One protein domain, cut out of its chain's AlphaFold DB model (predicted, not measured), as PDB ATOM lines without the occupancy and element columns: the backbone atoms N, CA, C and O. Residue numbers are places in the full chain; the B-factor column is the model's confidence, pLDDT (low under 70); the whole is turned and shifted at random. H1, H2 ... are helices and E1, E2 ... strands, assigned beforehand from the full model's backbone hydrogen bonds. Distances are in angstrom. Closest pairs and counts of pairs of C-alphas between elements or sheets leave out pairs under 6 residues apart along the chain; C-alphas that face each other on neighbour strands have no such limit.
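What this domain is: This is residues 150 to 288 of the 294 residues of an uncharacterized protein of Pseudoalteromonas rubra DSM 6842 (UniProt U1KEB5). What shape do these atoms make? One twisted sheet of six strands curls round the long helix H1 on one of its faces, while the short helix H2 covers part of the other face; long loops join several of these parts. What is the make-up? The printed part has 139 residues, with two named helices and six named strands in the order H1 E1 E2 E3 H2 E4 E5 E6; the sheet is mixed, in the order E2 E1 E3 E4 E5 E6. The class is mixed, helices and strands, with under half of the residues in named elements; the whole is compact and rounded, with a radius of gyration of the C-alphas of 14.2 A and spans of 39 by 39 by 28 A.

Where its parts are: Where do the first elements lie? H1, residues 152 to 168, begins at C-alpha 152 (-19.932, 42.998, 20.416) and is 20.3 A long. E1, residues 175 to 182, is 23.2 A long, E2 is residues 185 to 188, and E3, residues 211 to 216, is 17.1 A long. What follows? H2, residues 233 to 240, is 12.0 A long, E4 is residues 244 to 248 and E5 residues 259 to 263. E6, residues 283 to 285, ends at C-alpha 285 (-8.472, 50.945, 24.425).

How they stand to each other: How do the strands pair? The hairpin E1 and E2 is antiparallel, with N 187 and O 180 2.9 A apart; E1 and E3 are antiparallel, with N 177 and O 214 at 2.8 A. E3 and E4 are parallel at 13 degrees, with N 246 and O 213 at 2.8 A. E4 E5 E6 is a meander, each strand the antiparallel neighbour of the one before, with N 262 and O 245 at 2.8 A and N 261 and O 284 at 2.9 A. Where are the helices? H1 and H2 are on opposite faces of the sheet, three layers in all; the closest C-alphas of H1 and E4 are those of His 160 and Ser 248, 6.1 A. H2 has a height over the sheet of 9.3 A and lies over E4 and, only just, over E3, where 3 of its C-alphas fall; its closest C-alphas to E4 are Ala 237 and Asp 245, 6.8 A. How do chain and backbone run? E3, H2 and E4 form a strand-helix-strand unit, two parallel strands joined through a helix, with a right-handed crossover. O i to N i+4 pairs are within hydrogen-bond range in 11 of 13 for H1 and 3 of 4 for H2.

The domain as a whole: How large is it, and is it cut? The two farthest C-alphas, Thr 166 and Ala 272, are 40.2 A apart, and the printed part has no cut. Which links are long? Those from E2 to E3, E3 to H2 and E5 to E6. Where is confidence low? The mean pLDDT of the printed part is 71.9, and 61 residues are under 70, among them 194 to 210, 218 to 236 and 267 to 282.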
ATOM      1  N   ASP A 150     -23.423  43.034  14.247       95.00
ATOM      2  CA  ASP A 150     -22.618  41.894  13.791       95.00
ATOM      3  C   ASP A 150     -21.594  41.455  14.845       95.00
ATOM      4  O   ASP A 150     -21.268  40.277  14.937       95.00
ATOM      5  N   THR A 151     -21.088  42.392  15.657       93.88
ATOM      6  CA  THR A 151     -20.087  42.104  16.694       93.88
ATOM      7  C   THR A 151     -20.371  42.853  17.994       93.88
ATOM      8  O   THR A 151     -21.045  43.889  18.011       93.88
ATOM      9  N   THR A 152     -19.832  42.342  19.103       92.44
ATOM     10  CA  THR A 152     -19.932  42.998  20.416       92.44
ATOM     11  C   THR A 152     -19.175  44.320  20.445       92.44
ATOM     12  O   THR A 152     -19.642  45.271  21.060       92.44
ATOM     13  N   GLU A 153     -18.067  44.428  19.710       92.12
ATOM     14  CA  GLU A 153     -17.310  45.674  19.574       92.12
ATOM     15  C   GLU A 153     -18.141  46.768  18.880       92.12
ATOM     16  O   GLU A 153     -18.165  47.914  19.332       92.12
ATOM     17  N   GLN A 154     -18.875  46.429  17.811       93.75
ATOM     18  CA  GLN A 154     -19.777  47.378  17.144       93.75
ATOM     19  C   GLN A 154     -20.891  47.848  18.085       93.75
ATOM     20  O   GLN A 154     -21.191  49.044  18.139       93.75
ATOM     21  N   ALA A 155     -21.482  46.920  18.841       94.50
ATOM     22  CA  ALA A 155     -22.486  47.238  19.849       94.50
ATOM     23  C   ALA A 155     -21.918  48.159  20.944       94.50
ATOM     24  O   ALA A 155     -22.527  49.180  21.263       94.50
ATOM     25  N   ALA A 156     -20.728  47.852  21.467       93.62
ATOM     26  CA  ALA A 156     -20.058  48.636  22.500       93.62
ATOM     27  C   ALA A 156     -19.690  50.048  22.024       93.62
ATOM     28  O   ALA A 156     -19.935  51.012  22.747       93.62
ATOM     29  N   LYS A 157     -19.169  50.200  20.797       93.00
ATOM     30  CA  LYS A 157     -18.894  51.516  20.189       93.00
ATOM     31  C   LYS A 157     -20.165  52.350  20.049       93.00
ATOM     32  O   LYS A 157     -20.162  53.533  20.377       93.00
ATOM     33  N   TRP A 158     -21.260  51.737  19.600       95.25
ATOM     34  CA  TRP A 158     -22.538  52.435  19.488       95.25
ATOM     35  C   TRP A 158     -23.088  52.852  20.859       95.25
ATOM     36  O   TRP A 158     -23.484  54.003  21.030       95.25
ATOM     37  N   LEU A 159     -23.057  51.958  21.854       94.31
ATOM     38  CA  LEU A 159     -23.437  52.280  23.234       94.31
ATOM     39  C   LEU A 159     -22.567  53.408  23.808       94.31
ATOM     40  O   LEU A 159     -23.066  54.307  24.483       94.31
ATOM     41  N   HIS A 160     -21.275  53.408  23.501       91.75
ATOM     42  CA  HIS A 160     -20.357  54.445  23.942       91.75
ATOM     43  C   HIS A 160     -20.685  55.825  23.349       91.75
ATOM     44  O   HIS A 160     -20.836  56.797  24.089       91.75
ATOM     45  N   GLU A 161     -20.828  55.924  22.029       90.12
ATOM     46  CA  GLU A 161     -21.021  57.211  21.351       90.12
ATOM     47  C   GLU A 161     -22.460  57.737  21.490       90.12
ATOM     48  O   GLU A 161     -22.691  58.873  21.919       90.12
ATOM     49  N   GLU A 162     -23.452  56.899  21.191       92.56
ATOM     50  CA  GLU A 162     -24.850  57.326  21.043       92.56
ATOM     51  C   GLU A 162     -25.623  57.335  22.361       92.56
ATOM     52  O   GLU A 162     -26.588  58.092  22.524       92.56
ATOM     53  N   ILE A 163     -25.219  56.487  23.310       92.88
ATOM     54  CA  ILE A 163     -25.881  56.378  24.610       92.88
ATOM     55  C   ILE A 163     -25.068  57.099  25.677       92.88
ATOM     56  O   ILE A 163     -25.559  58.060  26.268       92.88
ATOM     57  N   TYR A 164     -23.822  56.694  25.908       88.25
ATOM     58  CA  TYR A 164     -23.020  57.286  26.970       88.25
ATOM     59  C   TYR A 164     -22.627  58.732  26.655       88.25
ATOM     60  O   TYR A 164     -23.143  59.641  27.303       88.25
ATOM     61  N   LYS A 165     -21.789  58.988  25.645       85.19
ATOM     62  CA  LYS A 165     -21.273  60.339  25.362       85.19
ATOM     63  C   LYS A 165     -22.382  61.342  25.076       85.19
ATOM     64  O   LYS A 165     -22.399  62.407  25.691       85.19
ATOM     65  N   THR A 166     -23.325  60.976  24.212       85.19
ATOM     66  CA  THR A 166     -24.377  61.889  23.745       85.19
ATOM     67  C   THR A 166     -25.451  62.178  24.794       85.19
ATOM     68  O   THR A 166     -25.960  63.297  24.852       85.19
ATOM     69  N   ARG A 167     -25.828  61.198  25.628       84.81
ATOM     70  CA  ARG A 167     -27.026  61.320  26.482       84.81
ATOM     71  C   ARG A 167     -26.716  61.293  27.969       84.81
ATOM     72  O   ARG A 167     -27.373  62.004  28.727       84.81
ATOM     73  N   LEU A 168     -25.751  60.480  28.393       83.44
ATOM     74  CA  LEU A 168     -25.639  60.075  29.795       83.44
ATOM     75  C   LEU A 168     -24.339  60.488  30.494       83.44
ATOM     76  O   LEU A 168     -24.317  60.532  31.719       83.44
ATOM     77  N   SER A 169     -23.298  60.864  29.750       78.31
ATOM     78  CA  SER A 169     -21.959  61.233  30.251       78.31
ATOM     79  C   SER A 169     -21.964  62.391  31.251       78.31
ATOM     80  O   SER A 169     -21.029  62.557  32.027       78.31
ATOM     81  N   LYS A 170     -23.034  63.189  31.249       73.12
ATOM     82  CA  LYS A 170     -23.272  64.297  32.178       73.12
ATOM     83  C   LYS A 170     -23.775  63.861  33.557       73.12
ATOM     84  O   LYS A 170     -23.846  64.714  34.441       73.12
ATOM     85  N   TYR A 171     -24.137  62.594  33.743       72.50
ATOM     86  CA  TYR A 171     -24.640  62.055  35.003       72.50
ATOM     87  C   TYR A 171     -23.579  61.205  35.696       72.50
ATOM     88  O   TYR A 171     -22.945  60.354  35.080       72.50
ATOM     89  N   ASP A 172     -23.428  61.399  37.005       69.69
ATOM     90  CA  ASP A 172     -22.608  60.529  37.850       69.69
ATOM     91  C   ASP A 172     -23.407  59.277  38.235       69.69
ATOM     92  O   ASP A 172     -23.919  59.150  39.347       69.69
ATOM     93  N   ALA A 173     -23.621  58.407  37.251       70.25
ATOM     94  CA  ALA A 173     -24.326  57.147  37.411       70.25
ATOM     95  C   ALA A 173     -23.711  56.081  36.501       70.25
ATOM     96  O   ALA A 173     -23.242  56.379  35.400       70.25
ATOM     97  N   GLU A 174     -23.749  54.828  36.951       75.62
ATOM     98  CA  GLU A 174     -23.393  53.694  36.105       75.62
ATOM     99  C   GLU A 174     -24.617  53.204  35.333       75.62
ATOM    100  O   GLU A 174     -25.719  53.021  35.876       75.62
ATOM    101  N   PHE A 175     -24.396  52.988  34.044       85.12
ATOM    102  CA  PHE A 175     -25.365  52.441  33.115       85.12
ATOM    103  C   PHE A 175     -24.803  51.159  32.532       85.12
ATOM    104  O   PHE A 175     -23.591  51.022  32.418       85.12
ATOM    105  N   GLY A 176     -25.657  50.217  32.152       88.31
ATOM    106  CA  GLY A 176     -25.155  48.969  31.603       88.31
ATOM    107  C   GLY A 176     -26.170  48.197  30.790       88.31
ATOM    108  O   GLY A 176     -27.379  48.381  30.924       88.31
ATOM    109  N   VAL A 177     -25.643  47.348  29.920       89.81
ATOM    110  CA  VAL A 177     -26.373  46.542  28.947       89.81
ATOM    111  C   VAL A 177     -25.706  45.174  28.878       89.81
ATOM    112  O   VAL A 177     -24.482  45.068  28.811       89.81
ATOM    113  N   LEU A 178     -26.517  44.120  28.877       89.38
ATOM    114  CA  LEU A 178     -26.078  42.782  28.502       89.38
ATOM    115  C   LEU A 178     -26.229  42.608  26.992       89.38
ATOM    116  O   LEU A 178     -27.234  43.003  26.399       89.38
ATOM    117  N   MET A 179     -25.227  41.994  26.384       91.94
ATOM    118  CA  MET A 179     -25.172  41.660  24.971       91.94
ATOM    119  C   MET A 179     -25.337  40.155  24.820       91.94
ATOM    120  O   MET A 179     -24.547  39.384  25.363       91.94
ATOM    121  N   PHE A 180     -26.367  39.748  24.086       89.06
ATOM    122  CA  PHE A 180     -26.682  38.349  23.832       89.06
ATOM    123  C   PHE A 180     -26.377  38.002  22.386       89.06
ATOM    124  O   PHE A 180     -26.923  38.622  21.469       89.06
ATOM    125  N   GLU A 181     -25.555  36.978  22.200       88.06
ATOM    126  CA  GLU A 181     -25.255  36.413  20.892       88.06
ATOM    127  C   GLU A 181     -26.282  35.325  20.531       88.06
ATOM    128  O   GLU A 181     -26.580  34.438  21.334       88.06
ATOM    129  N   SER A 182     -26.857  35.411  19.331       83.31
ATOM    130  CA  SER A 182     -27.702  34.373  18.725       83.31
ATOM    131  C   SER A 182     -27.538  34.438  17.214       83.31
ATOM    132  O   SER A 182     -27.666  35.515  16.637       83.31
ATOM    133  N   ASP A 183     -27.253  33.303  16.576       85.50
ATOM    134  CA  ASP A 183     -27.177  33.181  15.111       85.50
ATOM    135  C   ASP A 183     -26.219  34.192  14.444       85.50
ATOM    136  O   ASP A 183     -26.505  34.755  13.387       85.50
ATOM    137  N   GLY A 184     -25.075  34.455  15.089       85.38
ATOM    138  CA  GLY A 184     -24.065  35.403  14.604       85.38
ATOM    139  C   GLY A 184     -24.478  36.875  14.700       85.38
ATOM    140  O   GLY A 184     -23.857  37.726  14.068       85.38
ATOM    141  N   LYS A 185     -25.533  37.187  15.460       92.12
ATOM    142  CA  LYS A 185     -25.993  38.552  15.732       92.12
ATOM    143  C   LYS A 185     -25.968  38.850  17.222       92.12
ATOM    144  O   LYS A 185     -26.284  37.998  18.051       92.12
ATOM    145  N   ILE A 186     -25.652  40.098  17.549       93.06
ATOM    146  CA  ILE A 186     -25.680  40.623  18.911       93.06
ATOM    147  C   ILE A 186     -26.961  41.415  19.121       93.06
ATOM    148  O   ILE A 186     -27.252  42.360  18.389       93.06
ATOM    149  N   THR A 187     -27.708  41.047  20.154       91.06
ATOM    150  CA  THR A 187     -28.894  41.769  20.626       91.06
ATOM    151  C   THR A 187     -28.640  42.354  22.004       91.06
ATOM    152  O   THR A 187     -27.860  41.812  22.787       91.06
ATOM    153  N   LEU A 188     -29.288  43.479  22.295       90.38
ATOM    154  CA  LEU A 188     -29.100  44.205  23.545       90.38
ATOM    155  C   LEU A 188     -30.223  43.895  24.532       90.38
ATOM    156  O   LEU A 188     -31.389  43.775  24.154       90.38
ATOM    157  N   SER A 189     -29.879  43.813  25.813       86.75
ATOM    158  CA  SER A 189     -30.860  43.946  26.882       86.75
ATOM    159  C   SER A 189     -31.418  45.367  26.940       86.75
ATOM    160  O   SER A 189     -30.898  46.306  26.337       86.75
ATOM    161  N   GLU A 190     -32.431  45.549  27.780       83.69
ATOM    162  CA  GLU A 190     -32.773  46.874  28.281       83.69
ATOM    163  C   GLU A 190     -31.549  47.556  28.922       83.69
ATOM    164  O   GLU A 190     -30.671  46.892  29.479       83.69
ATOM    165  N   LEU A 191     -31.498  48.887  28.842       85.00
ATOM    166  CA  LEU A 191     -30.504  49.692  29.543       85.00
ATOM    167  C   LEU A 191     -30.832  49.758  31.039       85.00
ATOM    168  O   LEU A 191     -31.902  50.224  31.444       85.00
ATOM    169  N   PHE A 192     -29.877  49.330  31.855       81.81
ATOM    170  CA  PHE A 192     -29.972  49.293  33.307       81.81
ATOM    171  C   PHE A 192     -29.242  50.472  33.950       81.81
ATOM    172  O   PHE A 192     -28.247  50.971  33.433       81.81
ATOM    173  N   THR A 193     -29.723  50.877  35.122       73.31
ATOM    174  CA  THR A 193     -29.013  51.740  36.072       73.31
ATOM    175  C   THR A 193     -29.441  51.360  37.486       73.31
ATOM    176  O   THR A 193     -30.595  50.985  37.703       73.31
ATOM    177  N   SER A 194     -28.535  51.450  38.462       61.56
ATOM    178  CA  SER A 194     -28.861  51.241  39.886       61.56
ATOM    179  C   SER A 194     -29.181  52.553  40.621       61.56
ATOM    180  O   SER A 194     -29.152  52.606  41.856       61.56
ATOM    181  N   GLY A 195     -29.501  53.611  39.862       53.56
ATOM    182  CA  GLY A 195     -29.666  54.975  40.362       53.56
ATOM    183  C   GLY A 195     -28.310  55.677  40.519       53.56
ATOM    184  O   GLY A 195     -27.356  55.281  39.858       53.56
ATOM    185  N   PRO A 196     -28.171  56.676  41.411       49.50
ATOM    186  CA  PRO A 196     -26.923  57.426  41.620       49.50
ATOM    187  C   PRO A 196     -25.842  56.614  42.364       49.50
ATOM    188  O   PRO A 196     -25.042  57.158  43.120       49.50
ATOM    189  N   ARG A 197     -25.862  55.283  42.237       44.72
ATOM    190  CA  ARG A 197     -24.845  54.396  42.795       44.72
ATOM    191  C   ARG A 197     -23.812  54.103  41.716       44.72
ATOM    192  O   ARG A 197     -24.169  53.642  40.637       44.72
ATOM    193  N   ASN A 198     -22.542  54.299  42.060       55.38
ATOM    194  CA  ASN A 198     -21.380  53.994  41.215       55.38
ATOM    195  C   ASN A 198     -21.050  52.492  41.197       55.38
ATOM    196  O   ASN A 198     -19.903  52.100  41.399       55.38
ATOM    197  N   THR A 199     -22.096  51.673  41.081       57.78
ATOM    198  CA  THR A 199     -22.028  50.221  40.926       57.78
ATOM    199  C   THR A 199     -23.276  49.753  40.189       57.78
ATOM    200  O   THR A 199     -24.393  50.019  40.652       57.78
ATOM    201  N   ILE A 200     -23.106  48.977  39.127       62.81
ATOM    202  CA  ILE A 200     -24.192  48.262  38.461       62.81
ATOM    203  C   ILE A 200     -24.015  46.746  38.578       62.81
ATOM    204  O   ILE A 200     -22.930  46.207  38.394       62.81
ATOM    205  N   LYS A 201     -25.106  46.039  38.892       65.75
ATOM    206  CA  LYS A 201     -25.161  44.575  38.810       65.75
ATOM    207  C   LYS A 201     -25.992  44.190  37.599       65.75
ATOM    208  O   LYS A 201     -27.203  44.410  37.583       65.75
ATOM    209  N   LEU A 202     -25.329  43.654  36.583       65.94
ATOM    210  CA  LEU A 202     -25.975  43.180  35.366       65.94
ATOM    211  C   LEU A 202     -26.359  41.712  35.533       65.94
ATOM    212  O   LEU A 202     -25.654  40.823  35.065       65.94
ATOM    213  N   ASP A 203     -27.476  41.465  36.214       64.81
ATOM    214  CA  ASP A 203     -27.972  40.106  36.423       64.81
ATOM    215  C   ASP A 203     -28.537  39.522  35.121       64.81
ATOM    216  O   ASP A 203     -29.590  39.942  34.625       64.81
ATOM    217  N   ASN A 204     -27.873  38.497  34.588       65.44
ATOM    218  CA  ASN A 204     -28.392  37.717  33.471       65.44
ATOM    219  C   ASN A 204     -29.553  36.813  33.918       65.44
ATOM    220  O   ASN A 204     -29.386  35.635  34.230       65.44
ATOM    221  N   LYS A 205     -30.769  37.360  33.894       63.62
ATOM    222  CA  LYS A 205     -31.997  36.624  34.240       63.62
ATOM    223  C   LYS A 205     -32.481  35.665  33.147       63.62
ATOM    224  O   LYS A 205     -33.450  34.948  33.363       63.62
ATOM    225  N   THR A 206     -31.838  35.658  31.977       60.97
ATOM    226  CA  THR A 206     -32.251  34.826  30.832       60.97
ATOM    227  C   THR A 206     -31.645  33.423  30.859       60.97
ATOM    228  O   THR A 206     -32.122  32.544  30.147       60.97
ATOM    229  N   GLY A 207     -30.580  33.209  31.643       63.09
ATOM    230  CA  GLY A 207     -29.851  31.937  31.697       63.09
ATOM    231  C   GLY A 207     -29.028  31.611  30.443       63.09
ATOM    232  O   GLY A 207     -28.433  30.535  30.372       63.09
ATOM    233  N   LYS A 208     -28.971  32.514  29.451       67.81
ATOM    234  CA  LYS A 208     -28.123  32.359  28.258       67.81
ATOM    235  C   LYS A 208     -26.643  32.373  28.652       67.81
ATOM    236  O   LYS A 208     -26.262  33.152  29.517       67.81
ATOM    237  N   LYS A 209     -25.824  31.521  28.032       60.78
ATOM    238  CA  LYS A 209     -24.400  31.348  28.385       60.78
ATOM    239  C   LYS A 209     -23.453  32.240  27.579       60.78
ATOM    240  O   LYS A 209     -22.403  32.612  28.084       60.78
ATOM    241  N   ASP A 210     -23.838  32.622  26.364       67.19
ATOM    242  CA  ASP A 210     -23.036  33.473  25.482       67.19
ATOM    243  C   ASP A 210     -23.380  34.951  25.690       67.19
ATOM    244  O   ASP A 210     -24.147  35.550  24.932       67.19
ATOM    245  N   VAL A 211     -22.859  35.513  26.783       82.25
ATOM    246  CA  VAL A 211     -23.168  36.883  27.206       82.25
ATOM    247  C   VAL A 211     -21.894  37.707  27.327       82.25
ATOM    248  O   VAL A 211     -20.917  37.274  27.937       82.25
ATOM    249  N   SER A 212     -21.937  38.911  26.766       88.88
ATOM    250  CA  SER A 212     -20.964  39.978  27.008       88.88
ATOM    251  C   SER A 212     -21.653  41.131  27.729       88.88
ATOM    252  O   SER A 212     -22.881  41.253  27.693       88.88
ATOM    253  N   SER A 213     -20.890  41.997  28.379       88.69
ATOM    254  CA  SER A 213     -21.433  43.167  29.073       88.69
ATOM    255  C   SER A 213     -20.830  44.452  28.544       88.69
ATOM    256  O   SER A 213     -19.690  44.496  28.102       88.69
ATOM    257  N   TRP A 214     -21.626  45.511  28.578       90.25
ATOM    258  CA  TRP A 214     -21.137  46.875  28.498       90.25
ATOM    259  C   TRP A 214     -21.642  47.625  29.714       90.25
ATOM    260  O   TRP A 214     -22.819  47.507  30.072       90.25
ATOM    261  N   HIS A 215     -20.779  48.416  30.329       86.50
ATOM    262  CA  HIS A 215     -21.192  49.374  31.333       86.50
ATOM    263  C   HIS A 215     -20.393  50.671  31.240       86.50
ATOM    264  O   HIS A 215     -19.316  50.737  30.653       86.50
ATOM    265  N   SER A 216     -20.945  51.741  31.793       82.31
ATOM    266  CA  SER A 216     -20.273  53.028  31.907       82.31
ATOM    267  C   SER A 216     -19.946  53.339  33.355       82.31
ATOM    268  O   SER A 216     -20.666  52.918  34.259       82.31
ATOM    269  N   HIS A 217     -18.906  54.136  33.567       74.94
ATOM    270  CA  HIS A 217     -18.545  54.686  34.870       74.94
ATOM    271  C   HIS A 217     -19.018  56.132  35.003       74.94
ATOM    272  O   HIS A 217     -19.063  56.880  34.026       74.94
ATOM    273  N   GLY A 218     -19.353  56.514  36.236       63.03
ATOM    274  CA  GLY A 218     -19.647  57.897  36.603       63.03
ATOM    275  C   GLY A 218     -18.401  58.794  36.618       63.03
ATOM    276  O   GLY A 218     -17.256  58.339  36.562       63.03
ATOM    277  N   ILE A 219     -18.635  60.099  36.727       56.62
ATOM    278  CA  ILE A 219     -17.638  61.176  36.642       56.62
ATOM    279  C   ILE A 219     -16.711  61.200  37.878       56.62
ATOM    280  O   ILE A 219     -15.573  61.659  37.788       56.62
ATOM    281  N   ASN A 220     -17.158  60.682  39.030       50.19
ATOM    282  CA  ASN A 220     -16.459  60.832  40.317       50.19
ATOM    283  C   ASN A 220     -15.311  59.839  40.599       50.19
ATOM    284  O   ASN A 220     -14.642  59.967  41.628       50.19
ATOM    285  N   LYS A 221     -15.026  58.861  39.731       51.19
ATOM    286  CA  LYS A 221     -13.858  57.978  39.916       51.19
ATOM    287  C   LYS A 221     -12.621  58.592  39.254       51.19
ATOM    288  O   LYS A 221     -12.241  58.203  38.159       51.19
ATOM    289  N   ALA A 222     -11.930  59.485  39.964       42.56
ATOM    290  CA  ALA A 222     -10.622  60.042  39.579       42.56
ATOM    291  C   ALA A 222      -9.470  59.005  39.489       42.56
ATOM    292  O   ALA A 222      -8.301  59.383  39.510       42.56
ATOM    293  N   ALA A 223      -9.769  57.705  39.438       45.78
ATOM    294  CA  ALA A 223      -8.769  56.646  39.449       45.78
ATOM    295  C   ALA A 223      -9.266  55.321  38.843       45.78
ATOM    296  O   ALA A 223      -8.826  54.266  39.288       45.78
ATOM    297  N   PHE A 224     -10.155  55.325  37.836       49.69
ATOM    298  CA  PHE A 224     -10.172  54.164  36.934       49.69
ATOM    299  C   PHE A 224      -9.066  54.353  35.897       49.69
ATOM    300  O   PHE A 224      -9.294  54.736  34.753       49.69
ATOM    301  N   LEU A 225      -7.839  54.126  36.346       51.16
ATOM    302  CA  LEU A 225      -6.829  53.585  35.461       51.16
ATOM    303  C   LEU A 225      -7.045  52.068  35.500       51.16
ATOM    304  O   LEU A 225      -7.227  51.525  36.591       51.16
ATOM    305  N   PRO A 226      -6.982  51.352  34.371       52.69
ATOM    306  CA  PRO A 226      -6.887  49.893  34.389       52.69
ATOM    307  C   PRO A 226      -5.697  49.352  35.223       52.69
ATOM    308  O   PRO A 226      -5.532  48.136  35.334       52.69
ATOM    309  N   SER A 227      -4.864  50.217  35.825       41.12
ATOM    310  CA  SER A 227      -3.703  49.864  36.629       41.12
ATOM    311  C   SER A 227      -4.050  49.502  38.082       41.12
ATOM    312  O   SER A 227      -4.435  50.316  38.917       41.12
ATOM    313  N   ALA A 228      -3.854  48.215  38.367       41.75
ATOM    314  CA  ALA A 228      -3.272  47.674  39.592       41.75
ATOM    315  C   ALA A 228      -3.682  48.324  40.929       41.75
ATOM    316  O   ALA A 228      -2.894  49.016  41.572       41.75
ATOM    317  N   GLY A 229      -4.865  47.961  41.433       41.09
ATOM    318  CA  GLY A 229      -5.107  47.974  42.879       41.09
ATOM    319  C   GLY A 229      -6.448  48.552  43.301       41.09
ATOM    320  O   GLY A 229      -6.520  49.705  43.717       41.09
ATOM    321  N   LYS A 230      -7.449  47.659  43.341       46.38
ATOM    322  CA  LYS A 230      -8.831  47.799  43.854       46.38
ATOM    323  C   LYS A 230      -9.890  48.165  42.809       46.38
ATOM    324  O   LYS A 230     -10.397  49.279  42.838       46.38
ATOM    325  N   THR A 231     -10.371  47.207  42.017       50.66
ATOM    326  CA  THR A 231     -11.704  47.356  41.404       50.66
ATOM    327  C   THR A 231     -12.465  46.032  41.398       50.66
ATOM    328  O   THR A 231     -11.969  44.993  40.978       50.66
ATOM    329  N   ALA A 232     -13.691  46.071  41.919       52.62
ATOM    330  CA  ALA A 232     -14.644  44.964  41.941       52.62
ATOM    331  C   ALA A 232     -15.435  44.854  40.616       52.62
ATOM    332  O   ALA A 232     -16.430  44.133  40.553       52.62
ATOM    333  N   ASP A 233     -15.006  45.583  39.582       56.56
ATOM    334  CA  ASP A 233     -15.844  45.974  38.445       56.56
ATOM    335  C   ASP A 233     -15.906  44.864  37.376       56.56
ATOM    336  O   ASP A 233     -16.993  44.436  36.997       56.56
ATOM    337  N   THR A 234     -14.767  44.268  36.997       59.44
ATOM    338  CA  THR A 234     -14.734  43.073  36.122       59.44
ATOM    339  C   THR A 234     -14.995  41.772  36.886       59.44
ATOM    340  O   THR A 234     -15.366  40.759  36.296       59.44
ATOM    341  N   GLY A 235     -14.850  41.784  38.217       61.09
ATOM    342  CA  GLY A 235     -15.018  40.601  39.065       61.09
ATOM    343  C   GLY A 235     -16.415  39.981  38.972       61.09
ATOM    344  O   GLY A 235     -16.550  38.760  39.055       61.09
ATOM    345  N   TYR A 236     -17.446  40.801  38.740       66.31
ATOM    346  CA  TYR A 236     -18.796  40.298  38.493       66.31
ATOM    347  C   TYR A 236     -18.895  39.574  37.145       66.31
ATOM    348  O   TYR A 236     -19.412  38.462  37.101       66.31
ATOM    349  N   ALA A 237     -18.366  40.157  36.064       70.56
ATOM    350  CA  ALA A 237     -18.368  39.536  34.739       70.56
ATOM    351  C   ALA A 237     -17.591  38.207  34.731       70.56
ATOM    352  O   ALA A 237     -18.067  37.217  34.177       70.56
ATOM    353  N   VAL A 238     -16.450  38.157  35.431       71.38
ATOM    354  CA  VAL A 238     -15.661  36.931  35.645       71.38
ATOM    355  C   VAL A 238     -16.462  35.890  36.428       71.38
ATOM    356  O   VAL A 238     -16.564  34.743  35.999       71.38
ATOM    357  N   GLY A 239     -17.068  36.274  37.556       68.38
ATOM    358  CA  GLY A 239     -17.889  35.369  38.365       68.38
ATOM    359  C   GLY A 239     -19.140  34.864  37.638       68.38
ATOM    360  O   GLY A 239     -19.584  33.745  37.888       68.38
ATOM    361  N   ALA A 240     -19.688  35.667  36.725       70.56
ATOM    362  CA  ALA A 240     -20.837  35.321  35.898       70.56
ATOM    363  C   ALA A 240     -20.467  34.542  34.619       70.56
ATOM    364  O   ALA A 240     -21.363  34.035  33.943       70.56
ATOM    365  N   GLY A 241     -19.172  34.413  34.298       73.25
ATOM    366  CA  GLY A 241     -18.678  33.672  33.134       73.25
ATOM    367  C   GLY A 241     -18.949  34.355  31.791       73.25
ATOM    368  O   GLY A 241     -19.230  33.669  30.811       73.25
ATOM    369  N   TYR A 242     -18.917  35.689  31.742       82.56
ATOM    370  CA  TYR A 242     -19.115  36.450  30.502       82.56
ATOM    371  C   TYR A 242     -17.924  36.294  29.541       82.56
ATOM    372  O   TYR A 242     -16.830  35.921  29.958       82.56
ATOM    373  N   LYS A 243     -18.133  36.559  28.244       85.12
ATOM    374  CA  LYS A 243     -17.069  36.467  27.223       85.12
ATOM    375  C   LYS A 243     -16.159  37.694  27.240       85.12
ATOM    376  O   LYS A 243     -14.941  37.574  27.350       85.12
ATOM    377  N   VAL A 244     -16.770  38.871  27.130       86.50
ATOM    378  CA  VAL A 244     -16.087  40.167  27.038       86.50
ATOM    379  C   VAL A 244     -16.849  41.188  27.878       86.50
ATOM    380  O   VAL A 244     -18.083  41.183  27.883       86.50
ATOM    381  N   ASP A 245     -16.125  42.063  28.570       86.69
ATOM    382  CA  ASP A 245     -16.688  43.214  29.272       86.69
ATOM    383  C   ASP A 245     -16.155  44.509  28.658       86.69
ATOM    384  O   ASP A 245     -14.957  44.656  28.417       86.69
ATOM    385  N   TYR A 246     -17.060  45.441  28.383       87.94
ATOM    386  CA  TYR A 246     -16.754  46.733  27.792       87.94
ATOM    387  C   TYR A 246     -17.044  47.843  28.790       87.94
ATOM    388  O   TYR A 246     -18.141  47.904  29.347       87.94
ATOM    389  N   ILE A 247     -16.101  48.766  28.967       85.31
ATOM    390  CA  ILE A 247     -16.237  49.852  29.943       85.31
ATOM    391  C   ILE A 247     -16.102  51.202  29.254       85.31
ATOM    392  O   ILE A 247     -15.089  51.485  28.622       85.31
ATOM    393  N   SER A 248     -17.118  52.053  29.388       86.06
ATOM    394  CA  SER A 248     -17.038  53.466  29.004       86.06
ATOM    395  C   SER A 248     -16.654  54.337  30.194       86.06
ATOM    396  O   SER A 248     -17.310  54.286  31.230       86.06
ATOM    397  N   THR A 249     -15.634  55.174  30.040       78.75
ATOM    398  CA  THR A 249     -15.151  56.097  31.074       78.75
ATOM    399  C   THR A 249     -15.197  57.546  30.584       78.75
ATOM    400  O   THR A 249     -15.205  57.798  29.377       78.75
ATOM    401  N   PRO A 250     -15.243  58.539  31.488       72.81
ATOM    402  CA  PRO A 250     -14.964  59.930  31.138       72.81
ATOM    403  C   PRO A 250     -13.561  60.099  30.533       72.81
ATOM    404  O   PRO A 250     -12.646  59.342  30.862       72.81
ATOM    405  N   ASP A 251     -13.378  61.119  29.688       72.25
ATOM    406  CA  ASP A 251     -12.055  61.511  29.182       72.25
ATOM    407  C   ASP A 251     -11.305  62.319  30.248       72.25
ATOM    408  O   ASP A 251     -11.312  63.551  30.254       72.25
ATOM    409  N   PHE A 252     -10.716  61.619  31.218       62.97
ATOM    410  CA  PHE A 252     -10.017  62.263  32.334       62.97
ATOM    411  C   PHE A 252      -8.740  62.994  31.905       62.97
ATOM    412  O   PHE A 252      -8.355  63.969  32.554       62.97
ATOM    413  N   TYR A 253      -8.083  62.522  30.843       60.12
ATOM    414  CA  TYR A 253      -6.760  62.989  30.423       60.12
ATOM    415  C   TYR A 253      -6.785  63.836  29.143       60.12
ATOM    416  O   TYR A 253      -5.757  64.403  28.779       60.12
ATOM    417  N   GLY A 254      -7.943  63.969  28.490       64.81
ATOM    418  CA  GLY A 254      -8.072  64.675  27.215       64.81
ATOM    419  C   GLY A 254      -7.400  63.935  26.056       64.81
ATOM    420  O   GLY A 254      -7.068  64.561  25.050       64.81
ATOM    421  N   ASP A 255      -7.136  62.634  26.213       62.50
ATOM    422  CA  ASP A 255      -6.429  61.797  25.238       62.50
ATOM    423  C   ASP A 255      -7.388  60.948  24.387       62.50
ATOM    424  O   ASP A 255      -6.957  60.209  23.501       62.50
ATOM    425  N   GLY A 256      -8.699  61.077  24.625       66.62
ATOM    426  CA  GLY A 256      -9.748  60.382  23.887       66.62
ATOM    427  C   GLY A 256      -9.922  58.908  24.263       66.62
ATOM    428  O   GLY A 256     -10.809  58.251  23.704       66.62
ATOM    429  N   LYS A 257      -9.143  58.370  25.213       70.81
ATOM    430  CA  LYS A 257      -9.228  56.965  25.632       70.81
ATOM    431  C   LYS A 257     -10.353  56.760  26.636       70.81
ATOM    432  O   LYS A 257     -10.198  56.939  27.841       70.81
ATOM    433  N   THR A 258     -11.518  56.387  26.115       81.31
ATOM    434  CA  THR A 258     -12.773  56.402  26.887       81.31
ATOM    435  C   THR A 258     -13.634  55.155  26.730       81.31
ATOM    436  O   THR A 258     -14.656  55.039  27.400       81.31
ATOM    437  N   LEU A 259     -13.226  54.201  25.889       87.12
ATOM    438  CA  LEU A 259     -13.875  52.900  25.744       87.12
ATOM    439  C   LEU A 259     -12.828  51.792  25.822       87.12
ATOM    440  O   LEU A 259     -11.864  51.795  25.054       87.12
ATOM    441  N   TRP A 260     -13.059  50.841  26.717       84.19
ATOM    442  CA  TRP A 260     -12.143  49.759  27.051       84.19
ATOM    443  C   TRP A 260     -12.789  48.406  26.775       84.19
ATOM    444  O   TRP A 260     -13.972  48.228  27.057       84.19
ATOM    445  N   GLU A 261     -12.009  47.464  26.253       86.31
ATOM    446  CA  GLU A 261     -12.363  46.048  26.124       86.31
ATOM    447  C   GLU A 261     -11.566  45.215  27.124       86.31
ATOM    448  O   GLU A 261     -10.352  45.397  27.228       86.31
ATOM    449  N   PHE A 262     -12.230  44.274  27.797       81.50
ATOM    450  CA  PHE A 262     -11.618  43.287  28.680       81.50
ATOM    451  C   PHE A 262     -12.026  41.871  28.263       81.50
ATOM    452  O   PHE A 262     -13.214  41.529  28.291       81.50
ATOM    453  N   ASN A 263     -11.051  41.018  27.934       80.19
ATOM    454  CA  ASN A 263     -11.314  39.600  27.684       80.19
ATOM    455  C   ASN A 263     -11.491  38.861  29.015       80.19
ATOM    456  O   ASN A 263     -10.521  38.547  29.700       80.19
ATOM    457  N   VAL A 264     -12.740  38.571  29.373       76.25
ATOM    458  CA  VAL A 264     -13.103  37.968  30.662       76.25
ATOM    459  C   VAL A 264     -12.646  36.510  30.750       76.25
ATOM    460  O   VAL A 264     -12.271  36.050  31.826       76.25
ATOM    461  N   THR A 265     -12.616  35.783  29.631       72.38
ATOM    462  CA  THR A 265     -12.243  34.355  29.617       72.38
ATOM    463  C   THR A 265     -10.769  34.104  29.943       72.38
ATOM    464  O   THR A 265     -10.407  33.017  30.391       72.38
ATOM    465  N   GLU A 266      -9.922  35.120  29.773       70.62
ATOM    466  CA  GLU A 266      -8.501  35.077  30.128       70.62
ATOM    467  C   GLU A 266      -8.260  35.354  31.627       70.62
ATOM    468  O   GLU A 266      -7.178  35.067  32.148       70.62
ATOM    469  N   PHE A 267      -9.285  35.800  32.369       66.12
ATOM    470  CA  PHE A 267      -9.239  35.922  33.827       66.12
ATOM    471  C   PHE A 267      -9.564  34.581  34.499       66.12
ATOM    472  O   PHE A 267     -10.702  34.112  34.513       66.12
ATOM    473  N   LYS A 268      -8.562  33.957  35.127       56.09
ATOM    474  CA  LYS A 268      -8.762  32.728  35.915       56.09
ATOM    475  C   LYS A 268      -9.528  33.044  37.210       56.09
ATOM    476  O   LYS A 268      -9.125  33.905  37.989       56.09
ATOM    477  N   SER A 269     -10.637  32.345  37.442       48.06
ATOM    478  CA  SER A 269     -11.591  32.590  38.530       48.06
ATOM    479  C   SER A 269     -11.020  32.426  39.953       48.06
ATOM    480  O   SER A 269     -10.404  31.409  40.260       48.06
ATOM    481  N   ALA A 270     -11.330  33.414  40.802       51.94
ATOM    482  CA  ALA A 270     -11.636  33.391  42.244       51.94
ATOM    483  C   ALA A 270     -10.993  32.319  43.160       51.94
ATOM    484  O   ALA A 270     -11.356  31.146  43.119       51.94
ATOM    485  N   GLY A 271     -10.163  32.765  44.119       41.94
ATOM    486  CA  GLY A 271      -9.802  31.934  45.279       41.94
ATOM    487  C   GLY A 271      -8.726  32.468  46.235       41.94
ATOM    488  O   GLY A 271      -8.709  32.071  47.395       41.94
ATOM    489  N   ALA A 272      -7.850  33.382  45.818       35.81
ATOM    490  CA  ALA A 272      -6.801  33.925  46.685       35.81
ATOM    491  C   ALA A 272      -6.689  35.439  46.502       35.81
ATOM    492  O   ALA A 272      -7.004  35.937  45.423       35.81
ATOM    493  N   ALA A 273      -6.286  36.142  47.567       43.06
ATOM    494  CA  ALA A 273      -6.072  37.588  47.622       43.06
ATOM    495  C   ALA A 273      -5.556  38.121  46.277       43.06
ATOM    496  O   ALA A 273      -4.432  37.840  45.872       43.06
ATOM    497  N   HIS A 274      -6.448  38.792  45.554       48.56
ATOM    498  CA  HIS A 274      -6.271  39.079  44.144       48.56
ATOM    499  C   HIS A 274      -5.080  40.011  43.909       48.56
ATOM    500  O   HIS A 274      -5.105  41.180  44.309       48.56
ATOM    501  N   ASP A 275      -4.084  39.514  43.188       48.34
ATOM    502  CA  ASP A 275      -3.114  40.357  42.513       48.34
ATOM    503  C   ASP A 275      -3.760  40.938  41.243       48.34
ATOM    504  O   ASP A 275      -3.686  40.379  40.151       48.34
ATOM    505  N   TRP A 276      -4.472  42.056  41.408       51.88
ATOM    506  CA  TRP A 276      -5.103  42.806  40.315       51.88
ATOM    507  C   TRP A 276      -4.092  43.610  39.476       51.88
ATOM    508  O   TRP A 276      -4.500  44.416  38.639       51.88
ATOM    509  N   SER A 277      -2.783  43.425  39.684       51.19
ATOM    510  CA  SER A 277      -1.750  44.128  38.916       51.19
ATOM    511  C   SER A 277      -1.715  43.748  37.429       51.19
ATOM    512  O   SER A 277      -1.270  44.549  36.610       51.19
ATOM    513  N   GLY A 278      -2.267  42.585  37.057       55.72
ATOM    514  CA  GLY A 278      -2.366  42.093  35.675       55.72
ATOM    515  C   GLY A 278      -3.623  42.510  34.893       55.72
ATOM    516  O   GLY A 278      -3.857  41.988  33.805       55.72
ATOM    517  N   LEU A 279      -4.465  43.414  35.416       59.06
ATOM    518  CA  LEU A 279      -5.683  43.849  34.708       59.06
ATOM    519  C   LEU A 279      -5.342  44.602  33.404       59.06
ATOM    520  O   LEU A 279      -5.971  44.363  32.376       59.06
ATOM    521  N   CYS A 280      -4.288  45.428  33.418       61.69
ATOM    522  CA  CYS A 280      -3.810  46.161  32.240       61.69
ATOM    523  C   CYS A 280      -3.401  45.260  31.066       61.69
ATOM    524  O   CYS A 280      -3.529  45.681  29.921       61.69
ATOM    525  N   SER A 281      -2.886  44.048  31.307       64.81
ATOM    526  CA  SER A 281      -2.394  43.191  30.216       64.81
ATOM    527  C   SER A 281      -3.513  42.572  29.377       64.81
ATOM    528  O   SER A 281      -3.239  42.061  28.298       64.81
ATOM    529  N   HIS A 282      -4.754  42.627  29.864       68.31
ATOM    530  CA  HIS A 282      -5.937  42.055  29.216       68.31
ATOM    531  C   HIS A 282      -6.958  43.134  28.823       68.31
ATOM    532  O   HIS A 282      -8.101  42.819  28.492       68.31
ATOM    533  N   ALA A 283      -6.547  44.406  28.894       72.44
ATOM    534  CA  ALA A 283      -7.374  45.570  28.637       72.44
ATOM    535  C   ALA A 283      -6.858  46.340  27.414       72.44
ATOM    536  O   ALA A 283      -5.679  46.699  27.345       72.44
ATOM    537  N   THR A 284      -7.744  46.625  26.460       76.38
ATOM    538  CA  THR A 284      -7.403  47.362  25.231       76.38
ATOM    539  C   THR A 284      -8.294  48.589  25.075       76.38
ATOM    540  O   THR A 284      -9.512  48.494  25.220       76.38
ATOM    541  N   ALA A 285      -7.703  49.750  24.765       73.88
ATOM    542  CA  ALA A 285      -8.472  50.945  24.425       73.88
ATOM    543  C   ALA A 285      -9.000  50.832  22.988       73.88
ATOM    544  O   ALA A 285      -8.232  50.683  22.038       73.88
ATOM    545  N   ILE A 286     -10.317  50.925  22.834       78.44
ATOM    546  CA  ILE A 286     -11.008  50.798  21.544       78.44
ATOM    547  C   ILE A 286     -11.144  52.164  20.858       78.44
ATOM    548  O   ILE A 286     -11.064  52.271  19.634       78.44
ATOM    549  N   ALA A 287     -11.355  53.219  21.648       67.44
ATOM    550  CA  ALA A 287     -11.405  54.605  21.191       67.44
ATOM    551  C   ALA A 287     -10.108  55.328  21.596       67.44
ATOM    552  O   ALA A 287      -9.650  55.162  22.722       67.44
ATOM    553  N   GLY A 288      -9.513  56.119  20.693       57.19
ATOM    554  CA  GLY A 288      -8.377  56.994  21.031       57.19
ATOM    555  C   GLY A 288      -6.968  56.388  20.928       57.19
ATOM    556  O   GLY A 288      -6.064  56.892  21.579       57.19
TER     557      GLY A 288